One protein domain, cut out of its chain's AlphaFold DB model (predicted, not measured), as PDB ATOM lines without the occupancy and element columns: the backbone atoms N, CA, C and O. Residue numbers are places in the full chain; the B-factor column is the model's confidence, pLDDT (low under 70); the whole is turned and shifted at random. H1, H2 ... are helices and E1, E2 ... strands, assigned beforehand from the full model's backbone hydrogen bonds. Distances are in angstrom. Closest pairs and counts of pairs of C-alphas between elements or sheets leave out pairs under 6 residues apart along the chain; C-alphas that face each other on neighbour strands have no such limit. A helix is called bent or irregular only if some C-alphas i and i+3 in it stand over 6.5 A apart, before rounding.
ATOM      1  N   PRO A  84     -11.648  26.015 -32.708       95.94
ATOM      2  CA  PRO A  84     -11.517  27.355 -32.160       95.94
ATOM      3  C   PRO A  84     -10.662  27.305 -30.890       95.94
ATOM      4  O   PRO A  84     -10.880  26.469 -30.013       95.94
ATOM      5  N   VAL A  85      -9.698  28.214 -30.783       96.44
ATOM      6  CA  VAL A  85      -8.810  28.343 -29.627       96.44
ATOM      7  C   VAL A  85      -8.738  29.796 -29.174       96.44
ATOM      8  O   VAL A  85      -8.618  30.710 -29.987       96.44
ATOM      9  N   SER A  86      -8.770  29.984 -27.858       97.25
ATOM     10  CA  SER A  86      -8.492  31.259 -27.195       97.25
ATOM     11  C   SER A  86      -7.337  31.070 -26.212       97.25
ATOM     12  O   SER A  86      -7.112  29.961 -25.709       97.25
ATOM     13  N   GLY A  87      -6.596  32.139 -25.940       97.12
ATOM     14  CA  GLY A  87      -5.480  32.118 -25.001       97.12
ATOM     15  C   GLY A  87      -4.363  33.069 -25.397       97.12
ATOM     16  O   GLY A  87      -4.570  33.997 -26.171       97.12
ATOM     17  N   ARG A  88      -3.161  32.803 -24.891       97.75
ATOM     18  CA  ARG A  88      -2.009  33.683 -25.071       97.75
ATOM     19  C   ARG A  88      -1.007  33.080 -26.044       97.75
ATOM     20  O   ARG A  88      -0.406  32.042 -25.773       97.75
ATOM     21  N   LEU A  89      -0.809  33.735 -27.180       98.25
ATOM     22  CA  LEU A  89       0.254  33.429 -28.129       98.25
ATOM     23  C   LEU A  89       1.537  34.160 -27.715       98.25
ATOM     24  O   LEU A  89       1.548  35.377 -27.545       98.25
ATOM     25  N   LEU A  90       2.632  33.414 -27.603       98.00
ATOM     26  CA  LEU A  90       3.976  33.900 -27.305       98.00
ATOM     27  C   LEU A  90       4.868  33.747 -28.548       98.00
ATOM     28  O   LEU A  90       5.361  32.644 -28.809       98.00
ATOM     29  N   PRO A  91       5.072  34.815 -29.344       97.88
ATOM     30  CA  PRO A  91       5.925  34.756 -30.525       97.88
ATOM     31  C   PRO A  91       7.393  34.465 -30.171       97.88
ATOM     32  O   PRO A  91       7.999  35.139 -29.342       97.88
ATOM     33  N   LEU A  92       7.986  33.486 -30.850       97.81
ATOM     34  CA  LEU A  92       9.413  33.144 -30.767       97.81
ATOM     35  C   LEU A  92      10.224  33.815 -31.885       97.81
ATOM     36  O   LEU A  92      11.397  34.144 -31.714       97.81
ATOM     37  N   GLY A  93       9.605  34.018 -33.046       96.12
ATOM     38  CA  GLY A  93      10.223  34.672 -34.191       96.12
ATOM     39  C   GLY A  93       9.427  34.455 -35.471       96.12
ATOM     40  O   GLY A  93       8.398  33.783 -35.466       96.12
ATOM     41  N   VAL A  94       9.906  35.030 -36.573       95.25
ATOM     42  CA  VAL A  94       9.223  34.993 -37.873       95.25
ATOM     43  C   VAL A  94      10.172  34.537 -38.979       95.25
ATOM     44  O   VAL A  94      11.265  35.087 -39.120       95.25
ATOM     45  N   ASP A  95       9.759  33.525 -39.744       93.50
ATOM     46  CA  ASP A  95      10.373  33.143 -41.021       93.50
ATOM     47  C   ASP A  95       9.629  33.859 -42.158       93.50
ATOM     48  O   ASP A  95       8.418  34.093 -42.078       93.50
ATOM     49  N   VAL A  96      10.345  34.231 -43.216       92.12
ATOM     50  CA  VAL A  96       9.767  34.949 -44.358       92.12
ATOM     51  C   VAL A  96      10.070  34.182 -45.632       92.12
ATOM     52  O   VAL A  96      11.223  33.951 -45.993       92.12
ATOM     53  N   HIS A  97       9.008  33.810 -46.333       89.06
ATOM     54  CA  HIS A  97       9.057  33.091 -47.593       89.06
ATOM     55  C   HIS A  97       8.679  34.037 -48.721       89.06
ATOM     56  O   HIS A  97       7.505  34.342 -48.925       89.06
ATOM     57  N   GLU A  98       9.684  34.504 -49.453       87.38
ATOM     58  CA  GLU A  98       9.496  35.418 -50.573       87.38
ATOM     59  C   GLU A  98       9.484  34.659 -51.907       87.38
ATOM     60  O   GLU A  98      10.389  33.889 -52.227       87.38
ATOM     61  N   HIS A  99       8.441  34.902 -52.692       86.44
ATOM     62  CA  HIS A  99       8.253  34.462 -54.067       86.44
ATOM     63  C   HIS A  99       8.078  35.710 -54.955       86.44
ATOM     64  O   HIS A  99       7.557  36.707 -54.464       86.44
ATOM     65  N   PRO A 100       8.450  35.727 -56.248       84.19
ATOM     66  CA  PRO A 100       8.232  36.899 -57.105       84.19
ATOM     67  C   PRO A 100       6.813  37.489 -57.055       84.19
ATOM     68  O   PRO A 100       6.662  38.705 -57.062       84.19
ATOM     69  N   THR A 101       5.785  36.651 -56.928       85.75
ATOM     70  CA  THR A 101       4.367  37.059 -56.944       85.75
ATOM     71  C   THR A 101       3.683  37.054 -55.573       85.75
ATOM     72  O   THR A 101       2.530  37.467 -55.448       85.75
ATOM     73  N   ALA A 102       4.358  36.580 -54.524       89.31
ATOM     74  CA  ALA A 102       3.766  36.460 -53.195       89.31
ATOM     75  C   ALA A 102       4.823  36.493 -52.095       89.31
ATOM     76  O   ALA A 102       5.970  36.111 -52.291       89.31
ATOM     77  N   VAL A 103       4.429  36.894 -50.898       91.62
ATOM     78  CA  VAL A 103       5.233  36.705 -49.695       91.62
ATOM     79  C   VAL A 103       4.374  36.084 -48.608       91.62
ATOM     80  O   VAL A 103       3.201  36.426 -48.468       91.62
ATOM     81  N   GLN A 104       4.966  35.189 -47.829       92.44
ATOM     82  CA  GLN A 104       4.387  34.682 -46.597       92.44
ATOM     83  C   GLN A 104       5.299  35.006 -45.419       92.44
ATOM     84  O   GLN A 104       6.506  34.782 -45.474       92.44
ATOM     85  N   PHE A 105       4.694  35.481 -44.338       94.12
ATOM     86  CA  PHE A 105       5.336  35.671 -43.048       94.12
ATOM     87  C   PHE A 105       4.774  34.625 -42.101       94.12
ATOM     88  O   PHE A 105       3.561  34.563 -41.903       94.12
ATOM     89  N   GLN A 106       5.648  33.787 -41.559       95.06
ATOM     90  CA  GLN A 106       5.288  32.681 -40.690       95.06
ATOM     91  C   GLN A 106       5.870  32.917 -39.303       95.06
ATOM     92  O   GLN A 106       7.071  32.784 -39.081       95.06
ATOM     93  N   VAL A 107       5.006  33.282 -38.365       97.19
ATOM     94  CA  VAL A 107       5.352  33.480 -36.963       97.19
ATOM     95  C   VAL A 107       5.290  32.144 -36.250       97.19
ATOM     96  O   VAL A 107       4.238  31.513 -36.189       97.19
ATOM     97  N   HIS A 108       6.419  31.731 -35.695       97.69
ATOM     98  CA  HIS A 108       6.512  30.574 -34.818       97.69
ATOM     99  C   HIS A 108       6.324  31.039 -33.382       97.69
ATOM    100  O   HIS A 108       6.918  32.039 -32.973       97.69
ATOM    101  N   GLY A 109       5.518  30.320 -32.610       97.38
ATOM    102  CA  GLY A 109       5.235  30.687 -31.230       97.38
ATOM    103  C   GLY A 109       4.732  29.526 -30.388       97.38
ATOM    104  O   GLY A 109       4.503  28.423 -30.886       97.38
ATOM    105  N   VAL A 110       4.554  29.808 -29.101       97.94
ATOM    106  CA  VAL A 110       3.894  28.913 -28.146       97.94
ATOM    107  C   VAL A 110       2.510  29.473 -27.840       97.94
ATOM    108  O   VAL A 110       2.395  30.634 -27.463       97.94
ATOM    109  N   LEU A 111       1.465  28.665 -27.999       97.75
ATOM    110  CA  LEU A 111       0.101  29.003 -27.605       97.75
ATOM    111  C   LEU A 111      -0.222  28.396 -26.237       97.75
ATOM    112  O   LEU A 111      -0.211  27.173 -26.078       97.75
ATOM    113  N   GLU A 112      -0.559  29.245 -25.274       96.31
ATOM    114  CA  GLU A 112      -1.030  28.872 -23.940       96.31
ATOM    115  C   GLU A 112      -2.566  28.948 -23.901       96.31
ATOM    116  O   GLU A 112      -3.136  30.035 -23.852       96.31
ATOM    117  N   SER A 113      -3.253  27.799 -23.925       90.12
ATOM    118  CA  SER A 113      -4.729  27.723 -23.963       90.12
ATOM    119  C   SER A 113      -5.305  26.858 -22.829       90.12
ATOM    120  O   SER A 113      -5.909  25.815 -23.075       90.12
ATOM    121  N   GLY A 114      -5.061  27.250 -21.572       76.94
ATOM    122  CA  GLY A 114      -5.592  26.567 -20.376       76.94
ATOM    123  C   GLY A 114      -4.911  25.240 -19.993       76.94
ATOM    124  O   GLY A 114      -5.350  24.590 -19.048       76.94
ATOM    125  N   GLY A 115      -3.840  24.844 -20.691       78.69
ATOM    126  CA  GLY A 115      -3.057  23.625 -20.445       78.69
ATOM    127  C   GLY A 115      -1.576  23.804 -20.805       78.69
ATOM    128  O   GLY A 115      -1.085  24.932 -20.831       78.69
ATOM    129  N   ALA A 116      -0.867  22.703 -21.089       83.81
ATOM    130  CA  ALA A 116       0.511  22.766 -21.587       83.81
ATOM    131  C   ALA A 116       0.588  23.582 -22.889       83.81
ATOM    132  O   ALA A 116      -0.335  23.548 -23.711       83.81
ATOM    133  N   GLY A 117       1.684  24.321 -23.066       93.56
ATOM    134  CA  GLY A 117       1.898  25.131 -24.260       93.56
ATOM    135  C   GLY A 117       1.907  24.269 -25.523       93.56
ATOM    136  O   GLY A 117       2.374  23.130 -25.513       93.56
ATOM    137  N   ARG A 118       1.396  24.800 -26.631       95.69
ATOM    138  CA  ARG A 118       1.425  24.132 -27.940       95.69
ATOM    139  C   ARG A 118       2.280  24.926 -28.907       95.69
ATOM    140  O   ARG A 118       2.128  26.142 -28.992       95.69
ATOM    141  N   LEU A 119       3.149  24.257 -29.656       96.19
ATOM    142  CA  LEU A 119       3.862  24.912 -30.747       96.19
ATOM    143  C   LEU A 119       2.879  25.216 -31.873       96.19
ATOM    144  O   LEU A 119       2.170  24.329 -32.355       96.19
ATOM    145  N   VAL A 120       2.846  26.475 -32.297       96.31
ATOM    146  CA  VAL A 120       1.968  26.937 -33.371       96.31
ATOM    147  C   VAL A 120       2.723  27.779 -34.388       96.31
ATOM    148  O   VAL A 120       3.775  28.362 -34.104       96.31
ATOM    149  N   ARG A 121       2.159  27.848 -35.593       95.62
ATOM    150  CA  ARG A 121       2.601  28.723 -36.676       95.62
ATOM    151  C   ARG A 121       1.437  29.588 -37.129       95.62
ATOM    152  O   ARG A 121       0.492  29.077 -37.720       95.62
ATOM    153  N   ALA A 122       1.515  30.891 -36.900       96.50
ATOM    154  CA  ALA A 122       0.582  31.849 -37.483       96.50
ATOM    155  C   ALA A 122       1.176  32.377 -38.789       96.50
ATOM    156  O   ALA A 122       2.308  32.855 -38.802       96.50
ATOM    157  N   SER A 123       0.455  32.256 -39.904       93.75
ATOM    158  CA  SER A 123       0.958  32.698 -41.210       93.75
ATOM    159  C   SER A 123       0.039  33.735 -41.843       93.75
ATOM    160  O   SER A 123      -1.159  33.501 -41.969       93.75
ATOM    161  N   VAL A 124       0.618  34.837 -42.317       94.00
ATOM    162  CA  VAL A 124      -0.056  35.842 -43.155       94.00
ATOM    163  C   VAL A 124       0.616  35.876 -44.522       94.00
ATOM    164  O   VAL A 124       1.836  35.742 -44.633       94.00
ATOM    165  N   THR A 125      -0.173  35.962 -45.590       91.69
ATOM    166  CA  THR A 125       0.321  35.897 -46.974       91.69
ATOM    167  C   THR A 125      -0.246  37.053 -47.778       91.69
ATOM    168  O   THR A 125      -1.447  37.304 -47.728       91.69
ATOM    169  N   ALA A 126       0.607  37.717 -48.552       90.56
ATOM    170  CA  ALA A 126       0.224  38.815 -49.424       90.56
ATOM    171  C   ALA A 126       0.705  38.559 -50.855       90.56
ATOM    172  O   ALA A 126       1.824  38.090 -51.075       90.56
ATOM    173  N   GLY A 127      -0.140  38.890 -51.832       87.44
ATOM    174  CA  GLY A 127       0.282  38.983 -53.227       87.44
ATOM    175  C   GLY A 127       1.188  40.196 -53.425       87.44
ATOM    176  O   GLY A 127       0.988  41.239 -52.799       87.44
ATOM    177  N   LYS A 128       2.180  40.071 -54.300       90.12
ATOM    178  CA  LYS A 128       3.087  41.161 -54.657       90.12
ATOM    179  C   LYS A 128       3.502  41.073 -56.123       90.12
ATOM    180  O   LYS A 128       3.222  40.093 -56.801       90.12
ATOM    181  N   VAL A 129       4.185  42.105 -56.600       87.81
ATOM    182  CA  VAL A 129       4.936  42.053 -57.859       87.81
ATOM    183  C   VAL A 129       6.421  41.857 -57.557       87.81
ATOM    184  O   VAL A 129       6.886  42.185 -56.461       87.81
ATOM    185  N   ASP A 130       7.166  41.359 -58.538       86.31
ATOM    186  CA  ASP A 130       8.580  40.983 -58.407       86.31
ATOM    187  C   ASP A 130       9.498  42.141 -57.985       86.31
ATOM    188  O   ASP A 130      10.536  41.909 -57.377       86.31
ATOM    189  N   THR A 131       9.090  43.385 -58.244       87.69
ATOM    190  CA  THR A 131       9.802  44.606 -57.836       87.69
ATOM    191  C   THR A 131       9.663  44.971 -56.353       87.69
ATOM    192  O   THR A 131      10.478  45.745 -55.847       87.69
ATOM    193  N   ILE A 132       8.675  44.435 -55.626       88.62
ATOM    194  CA  ILE A 132       8.530  44.673 -54.180       88.62
ATOM    195  C   ILE A 132       9.431  43.681 -53.451       88.62
ATOM    196  O   ILE A 132       9.005  42.567 -53.183       88.62
ATOM    197  N   VAL A 133      10.673  44.048 -53.143       87.19
ATOM    198  CA  VAL A 133      11.663  43.138 -52.531       87.19
ATOM    199  C   VAL A 133      12.281  43.712 -51.264       87.19
ATOM    200  O   VAL A 133      12.221  44.920 -51.010       87.19
ATOM    201  N   GLY A 134      12.900  42.835 -50.469       84.69
ATOM    202  CA  GLY A 134      13.682  43.224 -49.299       84.69
ATOM    203  C   GLY A 134      12.870  44.086 -48.318       84.69
ATOM    204  O   GLY A 134      11.750  43.720 -47.966       84.69
ATOM    205  N   PRO A 135      13.369  45.254 -47.883       82.06
ATOM    206  CA  PRO A 135      12.672  46.099 -46.913       82.06
ATOM    207  C   PRO A 135      11.341  46.695 -47.385       82.06
ATOM    208  O   PRO A 135      10.680  47.336 -46.586       82.06
ATOM    209  N   ALA A 136      10.935  46.574 -48.652       84.69
ATOM    210  CA  ALA A 136       9.609  47.038 -49.083       84.69
ATOM    211  C   ALA A 136       8.491  46.045 -48.714       84.69
ATOM    212  O   ALA A 136       7.316  46.397 -48.696       84.69
ATOM    213  N   VAL A 137       8.860  44.798 -48.418       87.75
ATOM    214  CA  VAL A 137       7.935  43.671 -48.276       87.75
ATOM    215  C   VAL A 137       7.050  43.800 -47.030       87.75
ATOM    216  O   VAL A 137       5.895  43.386 -47.072       87.75
ATOM    217  N   TRP A 138       7.526  44.425 -45.945       84.06
ATOM    218  CA  TRP A 138       6.725  44.590 -44.720       84.06
ATOM    219  C   TRP A 138       5.490  45.482 -44.914       84.06
ATOM    220  O   TRP A 138       4.480  45.259 -44.255       84.06
ATOM    221  N   GLY A 139       5.525  46.440 -45.852       85.19
ATOM    222  CA  GLY A 139       4.387  47.327 -46.147       85.19
ATOM    223  C   GLY A 139       3.160  46.596 -46.713       85.19
ATOM    224  O   GLY A 139       2.068  47.161 -46.801       85.19
ATOM    225  N   LEU A 140       3.320  45.318 -47.079       89.56
ATOM    226  CA  LEU A 140       2.229  44.432 -47.479       89.56
ATOM    227  C   LEU A 140       1.383  43.940 -46.292       89.56
ATOM    228  O   LEU A 140       0.335  43.345 -46.524       89.56
ATOM    229  N   LEU A 141       1.824  44.180 -45.052       89.38
ATOM    230  CA  LEU A 141       1.158  43.756 -43.816       89.38
ATOM    231  C   LEU A 141       0.410  44.885 -43.094       89.38
ATOM    232  O   LEU A 141       0.087  44.749 -41.920       89.38
ATOM    233  N   ASP A 142       0.120  45.996 -43.765       87.19
ATOM    234  CA  ASP A 142      -0.628  47.124 -43.185       87.19
ATOM    235  C   ASP A 142      -2.025  46.747 -42.662       87.19
ATOM    236  O   ASP A 142      -2.526  47.393 -41.745       87.19
ATOM    237  N   SER A 143      -2.630  45.680 -43.188       90.12
ATOM    238  CA  SER A 143      -3.874  45.097 -42.671       90.12
ATOM    239  C   SER A 143      -3.706  44.296 -41.376       90.12
ATOM    240  O   SER A 143      -4.687  43.727 -40.905       90.12
ATOM    241  N   HIS A 144      -2.490  44.216 -40.823       94.88
ATOM    242  CA  HIS A 144      -2.161  43.416 -39.643       94.88
ATOM    243  C   HIS A 144      -1.468  44.217 -38.519       94.88
ATOM    244  O   HIS A 144      -0.356  43.864 -38.103       94.88
ATOM    245  N   PRO A 145      -2.058  45.331 -38.042       94.06
ATOM    246  CA  PRO A 145      -1.428  46.214 -37.061       94.06
ATOM    247  C   PRO A 145      -1.105  45.547 -35.713       94.06
ATOM    248  O   PRO A 145      -0.056  45.845 -35.141       94.06
ATOM    249  N   VAL A 146      -1.947  44.644 -35.204       96.12
ATOM    250  CA  VAL A 146      -1.712  43.903 -33.953       96.12
ATOM    251  C   VAL A 146      -0.531  42.960 -34.122       96.12
ATOM    252  O   VAL A 146       0.352  42.923 -33.264       96.12
ATOM    253  N   LEU A 147      -0.462  42.246 -35.250       95.25
ATOM    254  CA  LEU A 147       0.670  41.370 -35.540       95.25
ATOM    255  C   LEU A 147       1.982  42.160 -35.622       95.25
ATOM    256  O   LEU A 147       2.989  41.768 -35.030       95.25
ATOM    257  N   LEU A 148       1.964  43.274 -36.356       93.62
ATOM    258  CA  LEU A 148       3.118  44.156 -36.502       93.62
ATOM    259  C   LEU A 148       3.571  44.697 -35.144       93.62
ATOM    260  O   LEU A 148       4.758  44.609 -34.829       93.62
ATOM    261  N   ALA A 149       2.642  45.183 -34.319       92.69
ATOM    262  CA  ALA A 149       2.940  45.668 -32.975       92.69
ATOM    263  C   ALA A 149       3.533  44.560 -32.093       92.69
ATOM    264  O   ALA A 149       4.551  44.777 -31.439       92.69
ATOM    265  N   ALA A 150       2.966  43.351 -32.124       95.50
ATOM    266  CA  ALA A 150       3.465  42.223 -31.342       95.50
ATOM    267  C   ALA A 150       4.912  41.851 -31.700       95.50
ATOM    268  O   ALA A 150       5.730  41.622 -30.808       95.50
ATOM    269  N   LEU A 151       5.257  41.843 -32.992       94.38
ATOM    270  CA  LEU A 151       6.622  41.572 -33.455       94.38
ATOM    271  C   LEU A 151       7.588  42.716 -33.114       94.38
ATOM    272  O   LEU A 151       8.689  42.469 -32.622       94.38
ATOM    273  N   ALA A 152       7.171  43.961 -33.352       91.50
ATOM    274  CA  ALA A 152       7.974  45.160 -33.132       91.50
ATOM    275  C   ALA A 152       8.293  45.392 -31.646       91.50
ATOM    276  O   ALA A 152       9.429  45.698 -31.274       91.50
ATOM    277  N   GLU A 153       7.285  45.227 -30.791       93.31
ATOM    278  CA  GLU A 153       7.352  45.513 -29.358       93.31
ATOM    279  C   GLU A 153       7.663  44.266 -28.520       93.31
ATOM    280  O   GLU A 153       7.845  44.377 -27.309       93.31
ATOM    281  N   ARG A 154       7.786  43.092 -29.159       95.75
ATOM    282  CA  ARG A 154       7.959  41.780 -28.511       95.75
ATOM    283  C   ARG A 154       6.886  41.552 -27.453       95.75
ATOM    284  O   ARG A 154       7.176  41.423 -26.265       95.75
ATOM    285  N   ARG A 155       5.631  41.564 -27.886       97.19
ATOM    286  CA  ARG A 155       4.471  41.350 -27.020       97.19
ATOM    287  C   ARG A 155       3.856  39.990 -27.286       97.19
ATOM    288  O   ARG A 155       3.915  39.464 -28.398       97.19
ATOM    289  N   ALA A 156       3.258  39.435 -26.243       98.06
ATOM    290  CA  ALA A 156       2.290  38.373 -26.415       98.06
ATOM    291  C   ALA A 156       1.086  38.888 -27.214       98.06
ATOM    292  O   ALA A 156       0.854  40.097 -27.309       98.06
ATOM    293  N   VAL A 157       0.307  37.962 -27.753       98.50
ATOM    294  CA  VAL A 157      -0.975  38.261 -28.385       98.50
ATOM    295  C   VAL A 157      -2.039  37.462 -27.659       98.50
ATOM    296  O   VAL A 157      -1.955  36.237 -27.609       98.50
ATOM    297  N   GLU A 158      -3.022  38.147 -27.094       98.31
ATOM    298  CA  GLU A 158      -4.241  37.496 -26.632       98.31
ATOM    299  C   GLU A 158      -5.087  37.190 -27.868       98.31
ATOM    300  O   GLU A 158      -5.336  38.073 -28.691       98.31
ATOM    301  N   ILE A 159      -5.461  35.925 -28.041       97.94
ATOM    302  CA  ILE A 159      -6.274  35.463 -29.163       97.94
ATOM    303  C   ILE A 159      -7.626  34.977 -28.656       97.94
ATOM    304  O   ILE A 159      -7.694  34.308 -27.620       97.94
ATOM    305  N   ASP A 160      -8.684  35.255 -29.413       97.56
ATOM    306  CA  ASP A 160     -10.035  34.808 -29.079       97.56
ATOM    307  C   ASP A 160     -10.717  34.081 -30.244       97.56
ATOM    308  O   ASP A 160     -11.026  34.662 -31.280       97.56
ATOM    309  N   GLY A 161     -10.947  32.777 -30.090       96.25
ATOM    310  CA  GLY A 161     -11.711  31.978 -31.048       96.25
ATOM    311  C   GLY A 161     -11.042  31.787 -32.413       96.25
ATOM    312  O   GLY A 161     -11.720  31.425 -33.377       96.25
ATOM    313  N   MET A 162      -9.727  31.993 -32.525       97.19
ATOM    314  CA  MET A 162      -8.996  31.729 -33.768       97.19
ATOM    315  C   MET A 162      -9.019  30.240 -34.114       97.19
ATOM    316  O   MET A 162      -9.045  29.383 -33.238       97.19
ATOM    317  N   THR A 163      -8.972  29.903 -35.402       96.00
ATOM    318  CA  THR A 163      -8.985  28.496 -35.827       96.00
ATOM    319  C   THR A 163      -7.574  27.910 -35.820       96.00
ATOM    320  O   THR A 163      -6.720  28.342 -36.593       96.00
ATOM    321  N   LEU A 164      -7.339  26.885 -35.002       94.38
ATOM    322  CA  LEU A 164      -6.120  26.081 -35.010       94.38
ATOM    323  C   LEU A 164      -6.333  24.807 -35.829       94.38
ATOM    324  O   LEU A 164      -7.202  23.989 -35.531       94.38
ATOM    325  N   LEU A 165      -5.521  24.621 -36.867       91.88
ATOM    326  CA  LEU A 165      -5.538  23.399 -37.665       91.88
ATOM    327  C   LEU A 165      -4.761  22.268 -36.967       91.88
ATOM    328  O   LEU A 165      -3.795  22.544 -36.255       91.88
ATOM    329  N   PRO A 166      -5.071  20.983 -37.246       87.69
ATOM    330  CA  PRO A 166      -4.412  19.840 -36.597       87.69
ATOM    331  C   PRO A 166      -2.881  19.802 -36.729       87.69
ATOM    332  O   PRO A 166      -2.208  19.211 -35.893       87.69
ATOM    333  N   GLY A 167      -2.327  20.432 -37.771       87.81
ATOM    334  CA  GLY A 167      -0.881  20.556 -37.980       87.81
ATOM    335  C   GLY A 167      -0.207  21.683 -37.194       87.81
ATOM    336  O   GLY A 167       0.988  21.901 -37.386       87.81
ATOM    337  N   GLY A 168      -0.952  22.401 -36.348       91.69
ATOM    338  CA  GLY A 168      -0.501  23.554 -35.563       91.69
ATOM    339  C   GLY A 168      -0.416  24.863 -36.341       91.69
ATOM    340  O   GLY A 168       0.212  25.808 -35.875       91.69
ATOM    341  N   ASP A 169      -1.026  24.930 -37.525       93.00
ATOM    342  CA  ASP A 169      -1.172  26.192 -38.245       93.00
ATOM    343  C   ASP A 169      -2.363  26.958 -37.639       93.00
ATOM    344  O   ASP A 169      -3.507  26.504 -37.708       93.00
ATOM    345  N   LEU A 170      -2.081  28.100 -37.011       95.81
ATOM    346  CA  LEU A 170      -3.078  29.019 -36.473       95.81
ATOM    347  C   LEU A 170      -3.514  29.963 -37.596       95.81
ATOM    348  O   LEU A 170      -2.700  30.717 -38.137       95.81
ATOM    349  N   LEU A 171      -4.793  29.909 -37.965       95.06
ATOM    350  CA  LEU A 171      -5.359  30.800 -38.969       95.06
ATOM    351  C   LEU A 171      -5.492  32.193 -38.363       95.06
ATOM    352  O   LEU A 171      -6.372  32.443 -37.544       95.06
ATOM    353  N   TRP A 172      -4.578  33.075 -38.762       96.81
ATOM    354  CA  TRP A 172      -4.522  34.430 -38.245       96.81
ATOM    355  C   TRP A 172      -5.783  35.209 -38.623       96.81
ATOM    356  O   TRP A 172      -6.121  35.322 -39.804       96.81
ATOM    357  N   ALA A 173      -6.450  35.766 -37.616       96.19
ATOM    358  CA  ALA A 173      -7.594  36.647 -37.771       96.19
ATOM    359  C   ALA A 173      -7.330  37.923 -36.968       96.19
ATOM    360  O   ALA A 173      -7.293  37.885 -35.745       96.19
ATOM    361  N   GLU A 174      -7.121  39.043 -37.659       96.12
ATOM    362  CA  GLU A 174      -6.713  40.301 -37.019       96.12
ATOM    363  C   GLU A 174      -7.719  40.774 -35.960       96.12
ATOM    364  O   GLU A 174      -7.327  41.140 -34.860       96.12
ATOM    365  N   ASP A 175      -9.015  40.679 -36.266       97.19
ATOM    366  CA  ASP A 175     -10.107  41.116 -35.385       97.19
ATOM    367  C   ASP A 175     -10.272  40.236 -34.130       97.19
ATOM    368  O   ASP A 175     -11.049  40.566 -33.238       97.19
ATOM    369  N   ALA A 176      -9.562  39.108 -34.072       97.69
ATOM    370  CA  ALA A 176      -9.544  38.162 -32.960       97.69
ATOM    371  C   ALA A 176      -8.213  38.204 -32.185       97.69
ATOM    372  O   ALA A 176      -7.911  37.270 -31.440       97.69
ATOM    373  N   ALA A 177      -7.392  39.236 -32.408       98.12
ATOM    374  CA  ALA A 177      -6.084  39.419 -31.791       98.12
ATOM    375  C   ALA A 177      -6.018  40.740 -31.017       98.12
ATOM    376  O   ALA A 177      -6.357  41.798 -31.541       98.12
ATOM    377  N   GLU A 178      -5.461  40.700 -29.810       98.06
ATOM    378  CA  GLU A 178      -5.138  41.891 -29.029       98.06
ATOM    379  C   GLU A 178      -3.701  41.826 -28.503       98.06
ATOM    380  O   GLU A 178      -3.177  40.765 -28.161       98.06
ATOM    381  N   ALA A 179      -3.025  42.975 -28.433       96.06
ATOM    382  CA  ALA A 179      -1.658  43.029 -27.926       96.06
ATOM    383  C   ALA A 179      -1.635  42.812 -26.400       96.06
ATOM    384  O   ALA A 179      -2.126  43.646 -25.638       96.06
ATOM    385  N   GLY A 180      -1.009  41.720 -25.960       96.56
ATOM    386  CA  GLY A 180      -0.877  41.324 -24.555       96.56
ATOM    387  C   GLY A 180       0.401  41.838 -23.887       96.56
ATOM    388  O   GLY A 180       1.076  42.738 -24.380       96.56
ATOM    389  N   GLU A 181       0.773  41.289 -22.736       96.69
ATOM    390  CA  GLU A 181       1.971  41.726 -21.995       96.69
ATOM    391  C   GLU A 181       3.286  41.526 -22.782       96.69
ATOM    392  O   GLU A 181       3.357  40.631 -23.635       96.69
ATOM    393  N   PRO A 182       4.357  42.294 -22.485       97.38
ATOM    394  CA  PRO A 182       5.685  42.043 -23.038       97.38
ATOM    395  C   PRO A 182       6.116  40.578 -22.876       97.38
ATOM    396  O   PRO A 182       5.974  39.971 -21.813       97.38
ATOM    397  N   ALA A 183       6.661  40.012 -23.946       96.31
ATOM    398  CA  ALA A 183       7.105  38.632 -24.044       96.31
ATOM    399  C   ALA A 183       8.420  38.580 -24.830       96.31
ATOM    400  O   ALA A 183       8.436  38.529 -26.059       96.31
ATOM    401  N   ASP A 184       9.546  38.596 -24.111       96.06
ATOM    402  CA  ASP A 184      10.862  38.447 -24.733       96.06
ATOM    403  C   ASP A 184      10.991  37.048 -25.376       96.06
ATOM    404  O   ASP A 184      10.777  36.044 -24.683       96.06
ATOM    405  N   PRO A 185      11.354  36.938 -26.670       97.06
ATOM    406  CA  PRO A 185      11.421  35.647 -27.349       97.06
ATOM    407  C   PRO A 185      12.447  34.684 -26.754       97.06
ATOM    408  O   PRO A 185      12.213  33.479 -26.739       97.06
ATOM    409  N   PHE A 186      13.569  35.180 -26.223       97.69
ATOM    410  CA  PHE A 186      14.588  34.321 -25.617       97.69
ATOM    411  C   PHE A 186      14.167  33.837 -24.226       97.69
ATOM    412  O   PHE A 186      14.417  32.685 -23.879       97.69
ATOM    413  N   ALA A 187      13.524  34.685 -23.422       97.12
ATOM    414  CA  ALA A 187      12.933  34.285 -22.147       97.12
ATOM    415  C   ALA A 187      11.797  33.276 -22.361       97.12
ATOM    416  O   ALA A 187      11.768  32.238 -21.704       97.12
ATOM    417  N   THR A 188      10.923  33.538 -23.335       97.12
ATOM    418  CA  THR A 188       9.868  32.609 -23.761       97.12
ATOM    419  C   THR A 188      10.470  31.274 -24.176       97.12
ATOM    420  O   THR A 188      10.050  30.238 -23.671       97.12
ATOM    421  N   ALA A 189      11.488  31.287 -25.040       97.88
ATOM    422  CA  ALA A 189      12.119  30.068 -25.521       97.88
ATOM    423  C   ALA A 189      12.712  29.232 -24.374       97.88
ATOM    424  O   ALA A 189      12.461  28.034 -24.307       97.88
ATOM    425  N   ARG A 190      13.425  29.870 -23.429       97.25
ATOM    426  CA  ARG A 190      14.003  29.198 -22.249       97.25
ATOM    427  C   ARG A 190      12.954  28.575 -21.336       97.25
ATOM    428  O   ARG A 190      13.213  27.529 -20.758       97.25
ATOM    429  N   LEU A 191      11.815  29.242 -21.159       95.94
ATOM    430  CA  LEU A 191      10.803  28.839 -20.181       95.94
ATOM    431  C   LEU A 191       9.733  27.911 -20.753       95.94
ATOM    432  O   LEU A 191       9.083  27.215 -19.982       95.94
ATOM    433  N   ARG A 192       9.477  27.967 -22.065       95.94
ATOM    434  CA  ARG A 192       8.297  27.336 -22.670       95.94
ATOM    435  C   ARG A 192       8.596  26.270 -23.707       95.94
ATOM    436  O   ARG A 192       7.714  25.451 -23.920       95.94
ATOM    437  N   LEU A 193       9.763  26.260 -24.359       95.06
ATOM    438  CA  LEU A 193      10.010  25.277 -25.426       95.06
ATOM    439  C   LEU A 193      10.070  23.838 -24.910       95.06
ATOM    440  O   LEU A 193       9.572  22.957 -25.597       95.06
ATOM    441  N   ASP A 194      10.634  23.610 -23.721       92.62
ATOM    442  CA  ASP A 194      10.784  22.260 -23.151       92.62
ATOM    443  C   ASP A 194       9.424  21.597 -22.856       92.62
ATOM    444  O   ASP A 194       9.217  20.421 -23.142       92.62
TER     445      ASP A 194
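Overview. This is residues 84 to 194 of the 325 residues of an uncharacterized protein of Actinomadura logoneensis (UniProt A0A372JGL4). A small closed barrel of five strands has one long side, the meander E1 E2 E3, each strand the antiparallel neighbour of the one before, which runs on well past the ring as a long slab. E4 and the short E5 close the ring near one end of that slab, E6 is paired onto E4, and H1, H2 and H3 lie outside, H1 near the slab's far end. The printed part has 111 residues with three named helices and six named strands, in the order E1 E2 E3 H1 H2 E4 E5 E6 H3; the sheet is mixed and the class is mixed, helices and strands. It is compact, with a radius of gyration of the C-alphas of 13.9 A, yet elongated, spanning 44 by 27 by 23 A.

Arrangement. E1, residues 84 to 99, bends by 114 degrees at residue 87 and forms a hairpin with E2, residues 102 to 112, with N 90 and O 110 at 2.8 A. E2 forms a hairpin with E3, residues 118 to 127, with N 107 and O 122 at 2.8 A. H1, residues 134 to 141, is on the barrel at a height of 9.2 A over the sheet; its closest C-alpha to E3 is that of Leu 140, 6.3 A from that of Ala 126. H2, residues 145 to 153, is at a height of 7.2 A and runs across the strands, at 84 degrees to E1 on the local plane. E4, residues 155 to 164, bends by 95 degrees at residue 161 and is antiparallel to E1, with N 157 and O 89 at 2.9 A. E5, residues 169 to 171, forms a hairpin with E4, with N 171 and O 163 at 2.8 A, and is parallel to E3, with N 170 and O 121 at 2.8 A. E6, residues 177 to 182, is antiparallel to E4, with N 180 and O 156 at 2.8 A; the closest C-alphas of E6 and H2, Ala 179 and Val 146, are 6.1 A apart. H3, residues 185 to 192, lies over E1 and E2 at a height of 8.8 A, and is apart from H1 and H2. In H2 and H3 every O i to N i+4 pair is within hydrogen-bond range; in H1 0 of 4 are, beside 4 of 5 O i to N i+3 pairs.

Along the chain. E1 begins at C-alpha 84 (-11.517, 27.355, -32.160) and is 30.4 A long; E2 is 30.6 A, E3 29.3 A and E4 20.2 A. H1, 13.7 A, is only just irregular: C-alphas 135 and 138 are 6.52 A apart. H3 ends at C-alpha 192 (8.297, 27.336, -22.670).

Size, cuts and confidence. The C-alphas farthest apart, Gly 115 and Thr 131, are 44.8 A apart. The printed part has no cut and no long link. Its mean pLDDT is 93.3, and no printed residue is under 70.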